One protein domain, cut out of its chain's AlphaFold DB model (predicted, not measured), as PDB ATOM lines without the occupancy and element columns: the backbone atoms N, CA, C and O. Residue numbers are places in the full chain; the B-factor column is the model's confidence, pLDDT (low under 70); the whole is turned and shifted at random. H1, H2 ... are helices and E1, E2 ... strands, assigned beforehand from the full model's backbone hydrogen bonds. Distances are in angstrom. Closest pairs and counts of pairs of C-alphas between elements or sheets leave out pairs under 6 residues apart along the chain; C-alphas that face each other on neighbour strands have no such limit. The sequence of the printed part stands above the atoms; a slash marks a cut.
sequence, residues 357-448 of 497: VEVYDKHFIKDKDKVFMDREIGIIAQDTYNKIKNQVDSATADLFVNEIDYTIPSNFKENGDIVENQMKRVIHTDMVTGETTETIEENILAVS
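Overview. This is residues 357 to 448 of the 497 residues of the protein "Peptidase S74 domain-containing protein" of Phycisphaerae bacterium (UniProt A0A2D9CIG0). The model is a flat, loose, T-like shape: a long two-stranded hairpin, E3 and E4, reaches away from a column in which a shorter hairpin, E1 and E2, is followed by the helices H1 and H2. The loop of the shorter hairpin forms one end of the column, where residues 366 to 372 stick out, and a long loop between H2 and E3 fills part of the corner on the H1 side. A short antiparallel pairing of residues 401 to 402 with 446 to 447 ties that loop to the stretch after E4. The printed part has 92 residues, with elements in the order E1, E2, H1, H2, E3, E4; both two-stranded sheets are antiparallel, the class is mixed, helices and strands, and under half of the residues are in named elements. It is loose, with a radius of gyration of the C-alphas of 17.3 A and spans of 50 by 46 by 23 A.

Along the chain. Find C-alpha 422 at (136.482, 162.709, 140.084); from there E3, residues 422 to 429, runs 22.0 A. E4, residues 436 to 443, runs 21.7 A and ends at C-alpha 443, (133.589, 164.500, 143.825). Go back to C-alpha 357 at (122.951, 145.397, 138.720), where E1, residues 357 to 361, begins. E2 is residues 375 to 379, H1 is residues 381 to 388, 10.8 A long, and H2 is residues 394 to 397.

Arrangement. Look first at the hairpin of E3 and E4, antiparallel at 156 degrees between their directions. C-alphas 427 and 438 face each other at 4.6 A, and N 426 and O 439 are within hydrogen-bond range at 2.8 A. In the hairpin of E1 and E2, antiparallel at 142 degrees, C-alphas 359 and 377 face each other at 4.5 A, and N 358 and O 378 are 2.8 A apart. The two hairpins are apart. H1 is apart from E3 and E4. H1 and H2 are close but not clearly touching; their closest C-alphas, of Ile 388 and Ala 397, are 6.6 A apart. In H1 every O i to N i+4 pair is within hydrogen-bond range; H2 is too short for such a pair, and its one O i to N i+3 pair is within range.

Size, cuts and confidence. The C-alphas farthest apart, of Gln 391 and Thr 433, are 50.4 A apart. The printed part has no cut. The links E1 to E2, 13 residues, and H2 to E3, 24 residues, are long. Mean pLDDT of the printed part is 72.6; look for low values, under 70, at residues 362 to 374, 408 to 416, 418 to 424, 430 to 432 and 440 to 443.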
ATOM      1  N   VAL A 357     123.164 145.499 137.275       87.06
ATOM      2  CA  VAL A 357     122.951 145.397 138.720       87.06
ATOM      3  C   VAL A 357     124.032 144.505 139.314       87.06
ATOM      4  O   VAL A 357     124.243 143.381 138.859       87.06
ATOM      5  N   GLU A 358     124.692 145.002 140.348       87.12
ATOM      6  CA  GLU A 358     125.809 144.357 141.022       87.12
ATOM      7  C   GLU A 358     125.513 144.160 142.504       87.12
ATOM      8  O   GLU A 358     124.678 144.848 143.093       87.12
ATOM      9  N   VAL A 359     126.224 143.208 143.110       84.25
ATOM     10  CA  VAL A 359     126.277 143.039 144.562       84.25
ATOM     11  C   VAL A 359     127.684 143.410 145.007       84.25
ATOM     12  O   VAL A 359     128.635 142.753 144.581       84.25
ATOM     13  N   TYR A 360     127.824 144.437 145.839       80.19
ATOM     14  CA  TYR A 360     129.127 144.979 146.231       80.19
ATOM     15  C   TYR A 360     129.223 145.258 147.738       80.19
ATOM     16  O   TYR A 360     128.217 145.415 148.433       80.19
ATOM     17  N   ASP A 361     130.462 145.324 148.232       75.00
ATOM     18  CA  ASP A 361     130.803 145.681 149.611       75.00
ATOM     19  C   ASP A 361     131.272 147.146 149.679       75.00
ATOM     20  O   ASP A 361     132.074 147.594 148.853       75.00
ATOM     21  N   LYS A 362     130.825 147.910 150.683       68.56
ATOM     22  CA  LYS A 362     131.254 149.307 150.875       68.56
ATOM     23  C   LYS A 362     132.628 149.406 151.548       68.56
ATOM     24  O   LYS A 362     132.839 148.893 152.644       68.56
ATOM     25  N   HIS A 363     133.548 150.162 150.937       59.84
ATOM     26  CA  HIS A 363     134.945 150.266 151.392       59.84
ATOM     27  C   HIS A 363     135.127 150.892 152.785       59.84
ATOM     28  O   HIS A 363     136.122 150.600 153.440       59.84
ATOM     29  N   PHE A 364     134.202 151.733 153.260       55.97
ATOM     30  CA  PHE A 364     134.313 152.398 154.570       55.97
ATOM     31  C   PHE A 364     133.979 151.480 155.763       55.97
ATOM     32  O   PHE A 364     134.179 151.869 156.909       55.97
ATOM     33  N   ILE A 365     133.553 150.234 155.514       51.47
ATOM     34  CA  ILE A 365     133.331 149.193 156.533       51.47
ATOM     35  C   ILE A 365     134.559 148.267 156.572       51.47
ATOM     36  O   ILE A 365     134.476 147.053 156.407       51.47
ATOM     37  N   LYS A 366     135.754 148.850 156.711       45.19
ATOM     38  CA  LYS A 366     137.031 148.113 156.690       45.19
ATOM     39  C   LYS A 366     137.710 148.029 158.051       45.19
ATOM     40  O   LYS A 366     138.927 147.864 158.110       45.19
ATOM     41  N   ASP A 367     136.944 148.098 159.138       51.56
ATOM     42  CA  ASP A 367     137.443 147.625 160.427       51.56
ATOM     43  C   ASP A 367     137.508 146.094 160.374       51.56
ATOM     44  O   ASP A 367     136.503 145.386 160.440       51.56
ATOM     45  N   LYS A 368     138.733 145.603 160.173       47.62
ATOM     46  CA  LYS A 368     139.100 144.239 159.760       47.62
ATOM     47  C   LYS A 368     138.668 143.095 160.692       47.62
ATOM     48  O   LYS A 368     138.903 141.945 160.336       47.62
ATOM     49  N   ASP A 369     137.999 143.373 161.809       54.91
ATOM     50  CA  ASP A 369     137.689 142.376 162.841       54.91
ATOM     51  C   ASP A 369     136.185 142.143 163.080       54.91
ATOM     52  O   ASP A 369     135.813 141.355 163.952       54.91
ATOM     53  N   LYS A 370     135.288 142.781 162.312       49.38
ATOM     54  CA  LYS A 370     133.835 142.573 162.445       49.38
ATOM     55  C   LYS A 370     133.222 142.074 161.138       49.38
ATOM     56  O   LYS A 370     133.065 142.812 160.175       49.38
ATOM     57  N   VAL A 371     132.854 140.793 161.135       47.72
ATOM     58  CA  VAL A 371     132.180 140.064 160.045       47.72
ATOM     59  C   VAL A 371     130.706 140.490 159.938       47.72
ATOM     60  O   VAL A 371     129.797 139.685 160.102       47.72
ATOM     61  N   PHE A 372     130.462 141.774 159.703       46.19
ATOM     62  CA  PHE A 372     129.178 142.280 159.219       46.19
ATOM     63  C   PHE A 372     129.476 143.235 158.066       46.19
ATOM     64  O   PHE A 372     129.549 144.447 158.228       46.19
ATOM     65  N   MET A 373     129.744 142.634 156.907       54.41
ATOM     66  CA  MET A 373     129.768 143.332 155.627       54.41
ATOM     67  C   MET A 373     128.312 143.424 155.167       54.41
ATOM     68  O   MET A 373     127.734 142.414 154.749       54.41
ATOM     69  N   ASP A 374     127.696 144.597 155.302       58.66
ATOM     70  CA  ASP A 374     126.408 144.868 154.666       58.66
ATOM     71  C   ASP A 374     126.640 144.912 153.151       58.66
ATOM     72  O   ASP A 374     127.083 145.916 152.593       58.66
ATOM     73  N   ARG A 375     126.404 143.770 152.496       70.00
ATOM     74  CA  ARG A 375     126.382 143.674 151.035       70.00
ATOM     75  C   ARG A 375     125.209 144.477 150.510       70.00
ATOM     76  O   ARG A 375     124.070 144.250 150.919       70.00
ATOM     77  N   GLU A 376     125.480 145.347 149.553       76.81
ATOM     78  CA  GLU A 376     124.450 146.116 148.870       76.81
ATOM     79  C   GLU A 376     124.207 145.565 147.473       76.81
ATOM     80  O   GLU A 376     125.111 145.033 146.833       76.81
ATOM     81  N   ILE A 377     122.962 145.687 147.014       80.88
ATOM     82  CA  ILE A 377     122.570 145.433 145.631       80.88
ATOM     83  C   ILE A 377     122.298 146.796 145.007       80.88
ATOM     84  O   ILE A 377     121.455 147.540 145.511       80.88
ATOM     85  N   GLY A 378     122.987 147.123 143.923       84.38
ATOM     86  CA  GLY A 378     122.873 148.438 143.303       84.38
ATOM     87  C   GLY A 378     123.463 148.485 141.905       84.38
ATOM     88  O   GLY A 378     123.815 147.459 141.332       84.38
ATOM     89  N   ILE A 379     123.553 149.686 141.351       86.50
ATOM     90  CA  ILE A 379     124.223 149.956 140.076       86.50
ATOM     91  C   ILE A 379     125.387 150.919 140.317       86.50
ATOM     92  O   ILE A 379     125.320 151.774 141.201       86.50
ATOM     93  N   ILE A 380     126.456 150.776 139.537       84.75
ATOM     94  CA  ILE A 380     127.648 151.626 139.644       84.75
ATOM     95  C   ILE A 380     127.441 152.885 138.801       84.75
ATOM     96  O   ILE A 380     127.094 152.793 137.621       84.75
ATOM     97  N   ALA A 381     127.644 154.065 139.393       83.69
ATOM     98  CA  ALA A 381     127.330 155.356 138.774       83.69
ATOM     99  C   ALA A 381     128.045 155.569 137.427       83.69
ATOM    100  O   ALA A 381     127.421 155.941 136.435       83.69
ATOM    101  N   GLN A 382     129.341 155.269 137.363       80.81
ATOM    102  CA  GLN A 382     130.170 155.454 136.171       80.81
ATOM    103  C   GLN A 382     129.796 154.489 135.053       80.81
ATOM    104  O   GLN A 382     129.691 154.891 133.895       80.81
ATOM    105  N   ASP A 383     129.606 153.214 135.395       85.06
ATOM    106  CA  ASP A 383     129.184 152.193 134.438       85.06
ATOM    107  C   ASP A 383     127.808 152.545 133.860       85.06
ATOM    108  O   ASP A 383     127.628 152.575 132.642       85.06
ATOM    109  N   THR A 384     126.881 152.944 134.736       87.62
ATOM    110  CA  THR A 384     125.544 153.424 134.371       87.62
ATOM    111  C   THR A 384     125.625 154.578 133.377       87.62
ATOM    112  O   THR A 384     125.064 154.472 132.287       87.62
ATOM    113  N   TYR A 385     126.359 155.650 133.702       87.19
ATOM    114  CA  TYR A 385     126.496 156.806 132.814       87.19
ATOM    115  C   TYR A 385     127.083 156.412 131.453       87.19
ATOM    116  O   TYR A 385     126.517 156.736 130.411       87.19
ATOM    117  N   ASN A 386     128.189 155.660 131.442       85.56
ATOM    118  CA  ASN A 386     128.872 155.277 130.205       85.56
ATOM    119  C   ASN A 386     128.002 154.405 129.287       85.56
ATOM    120  O   ASN A 386     128.129 154.499 128.065       85.56
ATOM    121  N   LYS A 387     127.098 153.599 129.850       86.88
ATOM    122  CA  LYS A 387     126.159 152.773 129.084       86.88
ATOM    123  C   LYS A 387     125.000 153.575 128.495       86.88
ATOM    124  O   LYS A 387     124.582 153.273 127.380       86.88
ATOM    125  N   ILE A 388     124.508 154.600 129.193       87.06
ATOM    126  CA  ILE A 388     123.300 155.340 128.780       87.06
ATOM    127  C   ILE A 388     123.586 156.647 128.030       87.06
ATOM    128  O   ILE A 388     122.727 157.101 127.282       87.06
ATOM    129  N   LYS A 389     124.774 157.250 128.172       85.50
ATOM    130  CA  LYS A 389     125.085 158.596 127.641       85.50
ATOM    131  C   LYS A 389     124.947 158.764 126.122       85.50
ATOM    132  O   LYS A 389     124.871 159.884 125.643       85.50
ATOM    133  N   ASN A 390     124.953 157.660 125.372       85.56
ATOM    134  CA  ASN A 390     124.763 157.659 123.917       85.56
ATOM    135  C   ASN A 390     123.330 157.277 123.498       85.56
ATOM    136  O   ASN A 390     123.013 157.329 122.313       85.56
ATOM    137  N   GLN A 391     122.485 156.856 124.444       86.69
ATOM    138  CA  GLN A 391     121.087 156.462 124.212       86.69
ATOM    139  C   GLN A 391     120.120 157.629 124.430       86.69
ATOM    140  O   GLN A 391     118.998 157.627 123.928       86.69
ATOM    141  N   VAL A 392     120.559 158.631 125.190       85.88
ATOM    142  CA  VAL A 392     119.820 159.853 125.499       85.88
ATOM    143  C   VAL A 392     120.722 161.063 125.290       85.88
ATOM    144  O   VAL A 392     121.938 160.927 125.168       85.88
ATOM    145  N   ASP A 393     120.141 162.259 125.239       85.56
ATOM    146  CA  ASP A 393     120.931 163.487 125.265       85.56
ATOM    147  C   ASP A 393     121.639 163.666 126.621       85.56
ATOM    148  O   ASP A 393     121.240 163.091 127.638       85.56
ATOM    149  N   SER A 394     122.691 164.487 126.645       78.38
ATOM    150  CA  SER A 394     123.520 164.676 127.839       78.38
ATOM    151  C   SER A 394     122.730 165.198 129.041       78.38
ATOM    152  O   SER A 394     122.957 164.738 130.153       78.38
ATOM    153  N   ALA A 395     121.761 166.098 128.831       80.50
ATOM    154  CA  ALA A 395     120.959 166.639 129.926       80.50
ATOM    155  C   ALA A 395     120.052 165.564 130.542       80.50
ATOM    156  O   ALA A 395     119.869 165.527 131.755       80.50
ATOM    157  N   THR A 396     119.528 164.654 129.721       83.38
ATOM    158  CA  THR A 396     118.773 163.487 130.187       83.38
ATOM    159  C   THR A 396     119.669 162.464 130.895       83.38
ATOM    160  O   THR A 396     119.250 161.902 131.907       83.38
ATOM    161  N   ALA A 397     120.897 162.226 130.420       81.31
ATOM    162  CA  ALA A 397     121.855 161.334 131.085       81.31
ATOM    163  C   ALA A 397     122.195 161.813 132.512       81.31
ATOM    164  O   ALA A 397     122.201 161.007 133.447       81.31
ATOM    165  N   ASP A 398     122.373 163.124 132.688       82.12
ATOM    166  CA  ASP A 398     122.668 163.771 133.976       82.12
ATOM    167  C   ASP A 398     121.514 163.658 134.993       82.12
ATOM    168  O   ASP A 398     121.721 163.813 136.194       82.12
ATOM    169  N   LEU A 399     120.286 163.336 134.560       82.75
ATOM    170  CA  LEU A 399     119.176 163.062 135.486       82.75
ATOM    171  C   LEU A 399     119.332 161.719 136.216       82.75
ATOM    172  O   LEU A 399     118.726 161.522 137.274       82.75
ATOM    173  N   PHE A 400     120.081 160.777 135.636       83.19
ATOM    174  CA  PHE A 400     120.273 159.429 136.179       83.19
ATOM    175  C   PHE A 400     121.510 159.315 137.066       83.19
ATOM    176  O   PHE A 400     121.506 158.515 138.007       83.19
ATOM    177  N   VAL A 401     122.545 160.106 136.777       81.75
ATOM    178  CA  VAL A 401     123.803 160.145 137.523       81.75
ATOM    179  C   VAL A 401     124.108 161.591 137.892       81.75
ATOM    180  O   VAL A 401     124.323 162.429 137.023       81.75
ATOM    181  N   ASN A 402     124.109 161.866 139.192       77.25
ATOM    182  CA  ASN A 402     124.311 163.192 139.752       77.25
ATOM    183  C   ASN A 402     125.801 163.482 139.982       77.25
ATOM    184  O   ASN A 402     126.633 162.572 140.009       77.25
ATOM    185  N   GLU A 403     126.086 164.761 140.243       72.81
ATOM    186  CA  GLU A 403     127.395 165.256 140.684       72.81
ATOM    187  C   GLU A 403     128.501 165.066 139.637       72.81
ATOM    188  O   GLU A 403     129.660 164.921 139.982       72.81
ATOM    189  N   ILE A 404     128.185 165.094 138.339       75.31
ATOM    190  CA  ILE A 404     129.214 165.067 137.290       75.31
ATOM    191  C   ILE A 404     129.828 166.464 137.141       75.31
ATOM    192  O   ILE A 404     129.191 167.383 136.627       75.31
ATOM    193  N   ASP A 405     131.091 166.629 137.541       74.69
ATOM    194  CA  ASP A 405     131.849 167.859 137.279       74.69
ATOM    195  C   ASP A 405     132.576 167.781 135.926       74.69
ATOM    196  O   ASP A 405     133.625 167.142 135.782       74.69
ATOM    197  N   TYR A 406     132.008 168.456 134.925       75.94
ATOM    198  CA  TYR A 406     132.564 168.569 133.574       75.94
ATOM    199  C   TYR A 406     133.785 169.504 133.477       75.94
ATOM    200  O   TYR A 406     134.444 169.543 132.438       75.94
ATOM    201  N   THR A 407     134.113 170.264 134.527       72.62
ATOM    202  CA  THR A 407     135.241 171.214 134.528       72.62
ATOM    203  C   THR A 407     136.587 170.563 134.841       72.62
ATOM    204  O   THR A 407     137.624 171.219 134.718       72.62
ATOM    205  N   ILE A 408     136.599 169.281 135.216       69.25
ATOM    206  CA  ILE A 408     137.803 168.534 135.583       69.25
ATOM    207  C   ILE A 408     138.203 167.600 134.421       69.25
ATOM    208  O   ILE A 408     137.590 166.547 134.227       69.25
ATOM    209  N   PRO A 409     139.263 167.921 133.652       63.75
ATOM    210  CA  PRO A 409     139.631 167.161 132.453       63.75
ATOM    211  C   PRO A 409     140.143 165.744 132.745       63.75
ATOM    212  O   PRO A 409     139.994 164.853 131.917       63.75
ATOM    213  N   SER A 410     140.737 165.520 133.923       61.28
ATOM    214  CA  SER A 410     141.282 164.220 134.348       61.28
ATOM    215  C   SER A 410     140.217 163.164 134.645       61.28
ATOM    216  O   SER A 410     140.555 162.005 134.872       61.28
ATOM    217  N   ASN A 411     138.942 163.551 134.632       67.56
ATOM    218  CA  ASN A 411     137.827 162.667 134.949       67.56
ATOM    219  C   ASN A 411     137.316 161.895 133.734       67.56
ATOM    220  O   ASN A 411     136.416 161.070 133.884       67.56
ATOM    221  N   PHE A 412     137.881 162.145 132.550       67.56
ATOM    222  CA  PHE A 412     137.523 161.463 131.319       67.56
ATOM    223  C   PHE A 412     138.719 160.694 130.758       67.56
ATOM    224  O   PHE A 412     139.846 161.186 130.715       67.56
ATOM    225  N   LYS A 413     138.468 159.473 130.288       68.56
ATOM    226  CA  LYS A 413     139.379 158.758 129.392       68.56
ATOM    227  C   LYS A 413     139.527 159.551 128.089       68.56
ATOM    228  O   LYS A 413     138.675 160.369 127.752       68.56
ATOM    229  N   GLU A 414     140.557 159.248 127.298       63.22
ATOM    230  CA  GLU A 414     140.786 159.891 125.988       63.22
ATOM    231  C   GLU A 414     139.573 159.807 125.038       63.22
ATOM    232  O   GLU A 414     139.426 160.633 124.143       63.22
ATOM    233  N   ASN A 415     138.682 158.834 125.248       65.94
ATOM    234  CA  ASN A 415     137.450 158.650 124.484       65.94
ATOM    235  C   ASN A 415     136.212 159.373 125.068       65.94
ATOM    236  O   ASN A 415     135.117 159.186 124.545       65.94
ATOM    237  N   GLY A 416     136.352 160.171 126.134       66.69
ATOM    238  CA  GLY A 416     135.243 160.893 126.773       66.69
ATOM    239  C   GLY A 416     134.407 160.059 127.756       66.69
ATOM    240  O   GLY A 416     133.296 160.454 128.109       66.69
ATOM    241  N   ASP A 417     134.890 158.890 128.187       70.56
ATOM    242  CA  ASP A 417     134.253 158.074 129.235       70.56
ATOM    243  C   ASP A 417     134.668 158.512 130.634       70.56
ATOM    244  O   ASP A 417     135.847 158.757 130.870       70.56
ATOM    245  N   ILE A 418     133.729 158.522 131.580       69.75
ATOM    246  CA  ILE A 418     134.010 158.918 132.966       69.75
ATOM    247  C   ILE A 418     134.887 157.865 133.673       69.75
ATOM    248  O   ILE A 418     134.668 156.659 133.523       69.75
ATOM    249  N   VAL A 419     135.868 158.333 134.452       68.44
ATOM    250  CA  VAL A 419     136.743 157.546 135.341       68.44
ATOM    251  C   VAL A 419     136.181 157.543 136.776       68.44
ATOM    252  O   VAL A 419     135.562 158.510 137.204       68.44
ATOM    253  N   GLU A 420     136.380 156.448 137.522       62.53
ATOM    254  CA  GLU A 420     135.723 156.126 138.810       62.53
ATOM    255  C   GLU A 420     135.836 157.179 139.924       62.53
ATOM    256  O   GLU A 420     134.928 157.290 140.736       62.53
ATOM    257  N   ASN A 421     136.878 158.005 139.937       64.94
ATOM    258  CA  ASN A 421     137.037 159.049 140.946       64.94
ATOM    259  C   ASN A 421     137.227 160.399 140.262       64.94
ATOM    260  O   ASN A 421     138.207 160.592 139.536       64.94
ATOM    261  N   GLN A 422     136.307 161.333 140.510       65.00
ATOM    262  CA  GLN A 422     136.482 162.709 140.084       65.00
ATOM    263  C   GLN A 422     137.367 163.420 141.107       65.00
ATOM    264  O   GLN A 422     136.941 163.663 142.230       65.00
ATOM    265  N   MET A 423     138.615 163.709 140.743       68.12
ATOM    266  CA  MET A 423     139.579 164.336 141.651       68.12
ATOM    267  C   MET A 423     140.187 165.574 141.006       68.12
ATOM    268  O   MET A 423     140.746 165.503 139.909       68.12
ATOM    269  N   LYS A 424     140.123 166.704 141.710       69.75
ATOM    270  CA  LYS A 424     140.735 167.966 141.295       69.75
ATOM    271  C   LYS A 424     141.758 168.407 142.325       69.75
ATOM    272  O   LYS A 424     141.460 168.541 143.505       69.75
ATOM    273  N   ARG A 425     142.978 168.682 141.865       70.62
ATOM    274  CA  ARG A 425     143.978 169.367 142.685       70.62
ATOM    275  C   ARG A 425     143.616 170.848 142.742       70.62
ATOM    276  O   ARG A 425     143.590 171.505 141.701       70.62
ATOM    277  N   VAL A 426     143.356 171.362 143.936       75.06
ATOM    278  CA  VAL A 426     143.020 172.768 144.163       75.06
ATOM    279  C   VAL A 426     144.080 173.407 145.044       75.06
ATOM    280  O   VAL A 426     144.460 172.874 146.084       75.06
ATOM    281  N   ILE A 427     144.589 174.551 144.589       78.12
ATOM    282  CA  ILE A 427     145.538 175.363 145.346       78.12
ATOM    283  C   ILE A 427     144.738 176.481 146.006       78.12
ATOM    284  O   ILE A 427     144.274 177.405 145.339       78.12
ATOM    285  N   HIS A 428     144.591 176.388 147.319       74.75
ATOM    286  CA  HIS A 428     143.994 177.419 148.146       74.75
ATOM    287  C   HIS A 428     145.088 178.396 148.562       74.75
ATOM    288  O   HIS A 428     146.046 178.007 149.222       74.75
ATOM    289  N   THR A 429     144.965 179.662 148.163       74.88
ATOM    290  CA  THR A 429     145.857 180.725 148.646       74.88
ATOM    291  C   THR A 429     145.107 181.530 149.689       74.88
ATOM    292  O   THR A 429     144.087 182.144 149.373       74.88
ATOM    293  N   ASP A 430     145.591 181.517 150.925       64.19
ATOM    294  CA  ASP A 430     145.072 182.389 151.972       64.19
ATOM    295  C   ASP A 430     145.338 183.848 151.564       64.19
ATOM    296  O   ASP A 430     146.483 184.261 151.368       64.19
ATOM    297  N   MET A 431     144.272 184.636 151.386       64.00
ATOM    298  CA  MET A 431     144.378 186.023 150.911       64.00
ATOM    299  C   MET A 431     144.951 186.994 151.955       64.00
ATOM    300  O   MET A 431     145.243 188.141 151.620       64.00
ATOM    301  N   VAL A 432     145.106 186.561 153.208       63.66
ATOM    302  CA  VAL A 432     145.635 187.355 154.324       63.66
ATOM    303  C   VAL A 432     147.101 187.014 154.585       63.66
ATOM    304  O   VAL A 432     147.910 187.922 154.777       63.66
ATOM    305  N   THR A 433     147.462 185.729 154.580       73.19
ATOM    306  CA  THR A 433     148.837 185.279 154.875       73.19
ATOM    307  C   THR A 433     149.684 185.050 153.622       73.19
ATOM    308  O   THR A 433     150.912 185.052 153.707       73.19
ATOM    309  N   GLY A 434     149.056 184.878 152.454       74.50
ATOM    310  CA  GLY A 434     149.723 184.513 151.203       74.50
ATOM    311  C   GLY A 434     150.195 183.056 151.155       74.50
ATOM    312  O   GLY A 434     150.861 182.667 150.196       74.50
ATOM    313  N   GLU A 435     149.877 182.245 152.170       72.75
ATOM    314  CA  GLU A 435     150.240 180.831 152.198       72.75
ATOM    315  C   GLU A 435     149.363 180.021 151.242       72.75
ATOM    316  O   GLU A 435     148.137 180.144 151.211       72.75
ATOM    317  N   THR A 436     150.009 179.159 150.459       79.31
ATOM    318  CA  THR A 436     149.336 178.234 149.550       79.31
ATOM    319  C   THR A 436     149.228 176.859 150.191       79.31
ATOM    320  O   THR A 436     150.250 176.236 150.487       79.31
ATOM    321  N   THR A 437     148.010 176.352 150.347       76.12
ATOM    322  CA  THR A 437     147.737 174.956 150.693       76.12
ATOM    323  C   THR A 437     147.195 174.218 149.475       76.12
ATOM    324  O   THR A 437     146.431 174.762 148.680       76.12
ATOM    325  N   GLU A 438     147.635 172.978 149.290       75.31
ATOM    326  CA  GLU A 438     147.161 172.122 148.209       75.31
ATOM    327  C   GLU A 438     146.193 171.087 148.783       75.31
ATOM    328  O   GLU A 438     146.547 170.345 149.700       75.31
ATOM    329  N   THR A 439     144.979 171.035 148.245       71.69
ATOM    330  CA  THR A 439     143.963 170.044 148.603       71.69
ATOM    331  C   THR A 439     143.560 169.238 147.375       71.69
ATOM    332  O   THR A 439     143.645 169.705 146.236       71.69
ATOM    333  N   ILE A 440     143.125 168.001 147.602       68.00
ATOM    334  CA  ILE A 440     142.437 167.201 146.590       68.00
ATOM    335  C   ILE A 440     140.951 167.322 146.901       68.00
ATOM    336  O   ILE A 440     140.507 166.892 147.962       68.00
ATOM    337  N   GLU A 441     140.205 167.948 146.003       66.81
ATOM    338  CA  GLU A 441     138.748 167.903 146.020       66.81
ATOM    339  C   GLU A 441     138.314 166.617 145.320       66.81
ATOM    340  O   GLU A 441     138.650 166.394 144.154       66.81
ATOM    341  N   GLU A 442     137.612 165.754 146.051       66.12
ATOM    342  CA  GLU A 442     137.001 164.538 145.524       66.12
ATOM    343  C   GLU A 442     135.508 164.789 145.321       66.12
ATOM    344  O   GLU A 442     134.831 165.302 146.212       66.12
ATOM    345  N   ASN A 443     134.999 164.417 144.155       69.50
ATOM    346  CA  ASN A 443     133.589 164.500 143.825       69.50
ATOM    347  C   ASN A 443     133.055 163.079 143.585       69.50
ATOM    348  O   ASN A 443     133.626 162.307 142.805       69.50
ATOM    349  N   ILE A 444     132.010 162.693 144.319       71.88
ATOM    350  CA  ILE A 444     131.538 161.305 144.384       71.88
ATOM    351  C   ILE A 444     130.263 161.189 143.563       71.88
ATOM    352  O   ILE A 444     129.212 161.676 143.952       71.88
ATOM    353  N   LEU A 445     130.328 160.479 142.440       76.62
ATOM    354  CA  LEU A 445     129.146 160.289 141.604       76.62
ATOM    355  C   LEU A 445     128.065 159.489 142.336       76.62
ATOM    356  O   LEU A 445     128.342 158.462 142.961       76.62
ATOM    357  N   ALA A 446     126.814 159.916 142.173       78.25
ATOM    358  CA  ALA A 446     125.665 159.286 142.809       78.25
ATOM    359  C   ALA A 446     124.595 158.887 141.789       78.25
ATOM    360  O   ALA A 446     124.298 159.611 140.843       78.25
ATOM    361  N   VAL A 447     123.966 157.732 142.004       79.50
ATOM    362  CA  VAL A 447     122.872 157.233 141.160       79.50
ATOM    363  C   VAL A 447     121.525 157.725 141.678       79.50
ATOM    364  O   VAL A 447     121.194 157.568 142.855       79.50
ATOM    365  N   SER A 448     120.685 158.221 140.772       81.19
ATOM    366  CA  SER A 448     119.316 158.642 141.072       81.19
ATOM    367  C   SER A 448     118.308 157.499 140.884       81.19
ATOM    368  O   SER A 448     117.571 157.426 139.898       81.19
TER     369      SER A 448